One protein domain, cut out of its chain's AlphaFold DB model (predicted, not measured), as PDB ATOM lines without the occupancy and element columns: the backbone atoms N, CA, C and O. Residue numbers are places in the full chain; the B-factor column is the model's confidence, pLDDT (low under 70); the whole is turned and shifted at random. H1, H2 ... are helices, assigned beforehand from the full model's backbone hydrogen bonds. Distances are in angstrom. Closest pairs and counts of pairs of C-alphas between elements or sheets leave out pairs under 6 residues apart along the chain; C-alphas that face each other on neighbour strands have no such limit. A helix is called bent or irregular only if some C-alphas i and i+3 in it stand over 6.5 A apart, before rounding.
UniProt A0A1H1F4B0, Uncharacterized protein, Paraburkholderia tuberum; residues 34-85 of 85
ATOM      1  N   GLU A  34     -27.220  36.991   2.881       78.62
ATOM      2  CA  GLU A  34     -27.731  35.710   3.390       78.62
ATOM      3  C   GLU A  34     -26.650  34.617   3.491       78.62
ATOM      4  O   GLU A  34     -26.702  33.758   4.370       78.62
ATOM      5  N   SER A  35     -25.657  34.634   2.596       78.19
ATOM      6  CA  SER A  35     -24.514  33.719   2.643       78.19
ATOM      7  C   SER A  35     -23.613  33.942   3.858       78.19
ATOM      8  O   SER A  35     -23.145  32.972   4.446       78.19
ATOM      9  N   GLU A  36     -23.381  35.197   4.240       76.12
ATOM     10  CA  GLU A  36     -22.553  35.564   5.392       76.12
ATOM     11  C   GLU A  36     -23.279  35.226   6.691       76.12
ATOM     12  O   GLU A  36     -22.698  34.603   7.578       76.12
ATOM     13  N   MET A  37     -24.579  35.522   6.767       81.25
ATOM     14  CA  MET A  37     -25.408  35.157   7.914       81.25
ATOM     15  C   MET A  37     -25.458  33.639   8.124       81.25
ATOM     16  O   MET A  37     -25.281  33.173   9.247       81.25
ATOM     17  N   ARG A  38     -25.615  32.845   7.053       83.06
ATOM     18  CA  ARG A  38     -25.561  31.374   7.145       83.06
ATOM     19  C   ARG A  38     -24.208  30.865   7.637       83.06
ATOM     20  O   ARG A  38     -24.175  29.920   8.419       83.06
ATOM     21  N   ALA A  39     -23.108  31.482   7.206       83.19
ATOM     22  CA  ALA A  39     -21.777  31.117   7.681       83.19
ATOM     23  C   ALA A  39     -21.614  31.401   9.183       83.19
ATOM     24  O   ALA A  39     -21.100  30.547   9.904       83.19
ATOM     25  N   TRP A  40     -22.099  32.551   9.668       82.69
ATOM     26  CA  TRP A  40     -22.053  32.899  11.091       82.69
ATOM     27  C   TRP A  40     -22.962  32.027  11.951       82.69
ATOM     28  O   TRP A  40     -22.522  31.581  13.006       82.69
ATOM     29  N   ILE A  41     -24.177  31.717  11.486       83.75
ATOM     30  CA  ILE A  41     -25.084  30.771  12.155       83.75
ATOM     31  C   ILE A  41     -24.428  29.392  12.257       83.75
ATOM     32  O   ILE A  41     -24.362  28.820  13.337       83.75
ATOM     33  N   HIS A  42     -23.870  28.876  11.159       84.25
ATOM     34  CA  HIS A  42     -23.223  27.568  11.180       84.25
ATOM     35  C   HIS A  42     -21.994  27.549  12.100       84.25
ATOM     36  O   HIS A  42     -21.794  26.608  12.865       84.25
ATOM     37  N   ALA A  43     -21.184  28.610  12.073       82.56
ATOM     38  CA  ALA A  43     -20.051  28.751  12.978       82.56
ATOM     39  C   ALA A  43     -20.494  28.837  14.449       82.56
ATOM     40  O   ALA A  43     -19.837  28.251  15.311       82.56
ATOM     41  N   SER A  44     -21.604  29.522  14.744       83.56
ATOM     42  CA  SER A  44     -22.143  29.617  16.102       83.56
ATOM     43  C   SER A  44     -22.699  28.279  16.584       83.56
ATOM     44  O   SER A  44     -22.403  27.889  17.709       83.56
ATOM     45  N   GLU A  45     -23.404  27.531  15.730       84.19
ATOM     46  CA  GLU A  45     -23.884  26.176  16.026       84.19
ATOM     47  C   GLU A  45     -22.726  25.216  16.322       84.19
ATOM     48  O   GLU A  45     -22.756  24.508  17.328       84.19
ATOM     49  N   VAL A  46     -21.672  25.231  15.497       84.94
ATOM     50  CA  VAL A  46     -20.466  24.409  15.709       84.94
ATOM     51  C   VAL A  46     -19.764  24.767  17.020       84.94
ATOM     52  O   VAL A  46     -19.254  23.886  17.710       84.94
ATOM     53  N   LEU A  47     -19.741  26.052  17.380       81.00
ATOM     54  CA  LEU A  47     -19.138  26.537  18.621       81.00
ATOM     55  C   LEU A  47     -20.079  26.452  19.836       81.00
ATOM     56  O   LEU A  47     -19.652  26.758  20.949       81.00
ATOM     57  N   GLY A  48     -21.336  26.033  19.649       82.31
ATOM     58  CA  GLY A  48     -22.349  25.961  20.705       82.31
ATOM     59  C   GLY A  48     -22.783  27.326  21.255       82.31
ATOM     60  O   GLY A  48     -23.289  27.410  22.373       82.31
ATOM     61  N   ILE A  49     -22.568  28.403  20.498       78.38
ATOM     62  CA  ILE A  49     -22.930  29.769  20.876       78.38
ATOM     63  C   ILE A  49     -24.315  30.060  20.298       78.38
ATOM     64  O   ILE A  49     -24.503  30.092  19.082       78.38
ATOM     65  N   GLY A  50     -25.286  30.271  21.189       75.62
ATOM     66  CA  GLY A  50     -26.692  30.439  20.810       75.62
ATOM     67  C   GLY A  50     -26.989  31.696  19.992       75.62
ATOM     68  O   GLY A  50     -28.022  31.745  19.337       75.62
ATOM     69  N   ASP A  51     -26.090  32.681  20.009       78.19
ATOM     70  CA  ASP A  51     -26.232  33.906  19.229       78.19
ATOM     71  C   ASP A  51     -25.012  34.110  18.306       78.19
ATOM     72  O   ASP A  51     -23.907  34.379  18.798       78.19
ATOM     73  N   PRO A  52     -25.173  33.969  16.978       76.06
ATOM     74  CA  PRO A  52     -24.097  34.190  16.013       76.06
ATOM     75  C   PRO A  52     -23.540  35.616  16.055       76.06
ATOM     76  O   PRO A  52     -22.366  35.820  15.739       76.06
ATOM     77  N   GLU A  53     -24.329  36.591  16.511       77.50
ATOM     78  CA  GLU A  53     -23.873  37.968  16.689       77.50
ATOM     79  C   GLU A  53     -22.828  38.068  17.808       77.50
ATOM     80  O   GLU A  53     -21.800  38.728  17.650       77.50
ATOM     81  N   ASN A  54     -23.002  37.320  18.901       79.50
ATOM     82  CA  ASN A  54     -22.026  37.287  19.993       79.50
ATOM     83  C   ASN A  54     -20.686  36.680  19.562       79.50
ATOM     84  O   ASN A  54     -19.628  37.139  20.000       79.50
ATOM     85  N   LEU A  55     -20.716  35.669  18.689       79.12
ATOM     86  CA  LEU A  55     -19.503  35.098  18.108       79.12
ATOM     87  C   LEU A  55     -18.783  36.128  17.228       79.12
ATOM     88  O   LEU A  55     -17.570  36.300  17.358       79.12
ATOM     89  N   TYR A  56     -19.525  36.829  16.370       77.12
ATOM     90  CA  TYR A  56     -18.987  37.883  15.514       77.12
ATOM     91  C   TYR A  56     -18.346  39.012  16.332       77.12
ATOM     92  O   TYR A  56     -17.178  39.346  16.122       77.12
ATOM     93  N   ILE A  57     -19.075  39.549  17.315       76.50
ATOM     94  CA  ILE A  57     -18.602  40.622  18.199       76.50
ATOM     95  C   ILE A  57     -17.362  40.171  18.978       76.50
ATOM     96  O   ILE A  57     -16.378  40.908  19.058       76.50
ATOM     97  N   GLY A  58     -17.374  38.954  19.528       80.12
ATOM     98  CA  GLY A  58     -16.238  38.402  20.264       80.12
ATOM     99  C   GLY A  58     -14.992  38.234  19.391       80.12
ATOM    100  O   GLY A  58     -13.888  38.605  19.804       80.12
ATOM    101  N   LEU A  59     -15.156  37.725  18.166       79.56
ATOM    102  CA  LEU A  59     -14.060  37.580  17.208       79.56
ATOM    103  C   LEU A  59     -13.490  38.948  16.818       79.56
ATOM    104  O   LEU A  59     -12.273  39.139  16.836       79.56
ATOM    105  N   TRP A  60     -14.369  39.907  16.528       76.94
ATOM    106  CA  TRP A  60     -13.996  41.271  16.170       76.94
ATOM    107  C   TRP A  60     -13.191  41.948  17.286       76.94
ATOM    108  O   TRP A  60     -12.060  42.378  17.059       76.94
ATOM    109  N   MET A  61     -13.704  41.921  18.521       75.25
ATOM    110  CA  MET A  61     -13.012  42.429  19.714       75.25
ATOM    111  C   MET A  61     -11.640  41.769  19.917       75.25
ATOM    112  O   MET A  61     -10.672  42.425  20.307       75.25
ATOM    113  N   THR A  62     -11.529  40.468  19.633       77.75
ATOM    114  CA  THR A  62     -10.268  39.723  19.767       77.75
ATOM    115  C   THR A  62      -9.238  40.160  18.726       77.75
ATOM    116  O   THR A  62      -8.076  40.386  19.070       77.75
ATOM    117  N   ILE A  63      -9.645  40.313  17.463       75.12
ATOM    118  CA  ILE A  63      -8.769  40.799  16.386       75.12
ATOM    119  C   ILE A  63      -8.261  42.199  16.725       75.12
ATOM    120  O   ILE A  63      -7.060  42.463  16.646       75.12
ATOM    121  N   GLU A  64      -9.153  43.076  17.168       70.75
ATOM    122  CA  GLU A  64      -8.809  44.434  17.570       70.75
ATOM    123  C   GLU A  64      -7.814  44.463  18.737       70.75
ATOM    124  O   GLU A  64      -6.823  45.199  18.695       70.75
ATOM    125  N   LEU A  65      -8.007  43.602  19.740       75.75
ATOM    126  CA  LEU A  65      -7.071  43.450  20.850       75.75
ATOM    127  C   LEU A  65      -5.689  42.976  20.373       75.75
ATOM    128  O   LEU A  65      -4.671  43.538  20.786       75.75
ATOM    129  N   ILE A  66      -5.630  41.983  19.478       72.62
ATOM    130  CA  ILE A  66      -4.369  41.487  18.898       72.62
ATOM    131  C   ILE A  66      -3.649  42.613  18.149       72.62
ATOM    132  O   ILE A  66      -2.456  42.839  18.368       72.62
ATOM    133  N   VAL A  67      -4.367  43.354  17.301       71.12
ATOM    134  CA  VAL A  67      -3.815  44.489  16.550       71.12
ATOM    135  C   VAL A  67      -3.274  45.558  17.502       71.12
ATOM    136  O   VAL A  67      -2.155  46.041  17.307       71.12
ATOM    137  N   ALA A  68      -4.009  45.887  18.568       69.88
ATOM    138  CA  ALA A  68      -3.576  46.854  19.574       69.88
ATOM    139  C   ALA A  68      -2.287  46.415  20.291       69.88
ATOM    140  O   ALA A  68      -1.357  47.213  20.451       69.88
ATOM    141  N   VAL A  69      -2.192  45.139  20.677       72.81
ATOM    142  CA  VAL A  69      -0.990  44.571  21.308       72.81
ATOM    143  C   VAL A  69       0.204  44.611  20.351       72.81
ATOM    144  O   VAL A  69       1.285  45.063  20.739       72.81
ATOM    145  N   LEU A  70       0.026  44.203  19.091       67.25
ATOM    146  CA  LEU A  70       1.089  44.234  18.080       67.25
ATOM    147  C   LEU A  70       1.583  45.659  17.817       67.25
ATOM    148  O   LEU A  70       2.794  45.898  17.794       67.25
ATOM    149  N   ALA A  71       0.666  46.619  17.685       66.25
ATOM    150  CA  ALA A  71       1.006  48.024  17.510       66.25
ATOM    151  C   ALA A  71       1.803  48.563  18.709       66.25
ATOM    152  O   ALA A  71       2.845  49.201  18.528       66.25
ATOM    153  N   TYR A  72       1.376  48.253  19.937       68.50
ATOM    154  CA  TYR A  72       2.100  48.630  21.150       68.50
ATOM    155  C   TYR A  72       3.529  48.070  21.166       68.50
ATOM    156  O   TYR A  72       4.491  48.814  21.392       68.50
ATOM    157  N   VAL A  73       3.692  46.774  20.881       67.81
ATOM    158  CA  VAL A  73       5.003  46.111  20.851       67.81
ATOM    159  C   VAL A  73       5.902  46.715  19.770       67.81
ATOM    160  O   VAL A  73       7.066  47.018  20.051       67.81
ATOM    161  N   ALA A  74       5.377  46.954  18.565       65.00
ATOM    162  CA  ALA A  74       6.122  47.563  17.465       65.00
ATOM    163  C   ALA A  74       6.631  48.964  17.833       65.00
ATOM    164  O   ALA A  74       7.815  49.265  17.661       65.00
ATOM    165  N   ILE A  75       5.771  49.794  18.431       66.44
ATOM    166  CA  ILE A  75       6.132  51.137  18.898       66.44
ATOM    167  C   ILE A  75       7.204  51.064  19.993       66.44
ATOM    168  O   ILE A  75       8.179  51.816  19.956       66.44
ATOM    169  N   MET A  76       7.056  50.157  20.961       69.81
ATOM    170  CA  MET A  76       8.026  49.981  22.045       69.81
ATOM    171  C   MET A  76       9.387  49.496  21.535       69.81
ATOM    172  O   MET A  76      10.423  49.973  22.008       69.81
ATOM    173  N   LYS A  77       9.401  48.587  20.555       64.00
ATOM    174  CA  LYS A  77      10.623  48.071  19.926       64.00
ATOM    175  C   LYS A  77      11.326  49.157  19.109       64.00
ATOM    176  O   LYS A  77      12.527  49.351  19.281       64.00
ATOM    177  N   LEU A  78      10.576  49.923  18.314       64.62
ATOM    178  CA  LEU A  78      11.098  51.052  17.542       64.62
ATOM    179  C   LEU A  78      11.685  52.137  18.457       64.62
ATOM    180  O   LEU A  78      12.773  52.643  18.202       64.62
ATOM    181  N   TRP A  79      11.004  52.442  19.565       67.00
ATOM    182  CA  TRP A  79      11.479  53.408  20.555       67.00
ATOM    183  C   TRP A  79      12.794  52.984  21.215       67.00
ATOM    184  O   TRP A  79      13.662  53.822  21.447       67.00
ATOM    185  N   ARG A  80      12.953  51.694  21.543       67.19
ATOM    186  CA  ARG A  80      14.217  51.177  22.091       67.19
ATOM    187  C   ARG A  80      15.336  51.289  21.064       67.19
ATOM    188  O   ARG A  80      16.387  51.808  21.407       67.19
ATOM    189  N   TRP A  81      15.075  50.891  19.819       68.31
ATOM    190  CA  TRP A  81      16.071  50.929  18.748       68.31
ATOM    191  C   TRP A  81      16.577  52.349  18.473       68.31
ATOM    192  O   TRP A  81      17.781  52.564  18.380       68.31
ATOM    193  N   TYR A  82      15.665  53.325  18.460       62.09
ATOM    194  CA  TYR A  82      15.992  54.743  18.288       62.09
ATOM    195  C   TYR A  82      16.746  55.360  19.478       62.09
ATOM    196  O   TYR A  82      17.284  56.447  19.343       62.09
ATOM    197  N   ARG A  83      16.745  54.708  20.650       62.00
ATOM    198  CA  ARG A  83      17.443  55.175  21.860       62.00
ATOM    199  C   ARG A  83      18.804  54.490  22.062       62.00
ATOM    200  O   ARG A  83      19.599  54.948  22.871       62.00
ATOM    201  N   THR A  84      19.042  53.362  21.393       59.56
ATOM    202  CA  THR A  84      20.355  52.690  21.321       59.56
ATOM    203  C   THR A  84      21.233  53.185  20.170       59.56
ATOM    204  O   THR A  84      22.399  52.804  20.109       59.56
ATOM    205  N   LYS A  85      20.690  54.008  19.271       48.50
ATOM    206  CA  LYS A  85      21.464  54.925  18.425       48.50
ATOM    207  C   LYS A  85      21.546  56.280  19.115       48.50
ATOM    208  O   LYS A  85      22.567  56.957  18.893       48.50
TER     209      LYS A  85
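What this domain is: This is residues 34 to 85 of the 85 residues of an uncharacterized protein of Paraburkholderia tuberum (UniProt A0A1H1F4B0). A long, nearly straight helix, H2, makes the length of this model, and a short helix, H1, is set crosswise at its first end, so that the two form a lopsided L. Residues 57 to 85 stick out free, of which 57 to 84 belong to H2. The printed part has 52 residues with two named helices, H1 then H2, and no named strand; its class is all helix. It is extended, with a radius of gyration of the C-alphas of 18.0 A, and the C-alphas span 54 by 20 by 13 A.

Where its parts are: Find C-alpha 34 at (-27.731, 35.710, 3.390); here H1 begins, residues 34 to 47, and it runs 19.7 A to C-alpha 47 at (-19.138, 26.537, 18.621). Residues 48 to 51 lead on to H2, residues 52 to 84. Its C-alpha 52 stands at (-24.097, 34.190, 16.013), and 48.4 A on you reach C-alpha 84 at (20.355, 52.690, 21.321).

How they stand to each other: Look at residues 40 to 44 of H1 and residues 52 to 56 of H2: with these parts alone the helices touch. The closest C-alphas are those of Ser 44 and Pro 52, 5.0 A apart. The lines of H1 and H2 are about perpendicular, at 84 degrees, and their centres are 26.3 A apart. In both helices every O i to N i+4 pair is within hydrogen-bond range, and neither is bent.

The domain as a whole: The two C-alphas farthest apart are those of Glu 34 and Lys 85, the chain's last residue, at 54.9 A. The printed part has no cut, and the link from H1 to H2 is tight. In the B-factor column the mean pLDDT of the printed part is 74.2; look for values under 70 at residue 68 and residues 70 to 85.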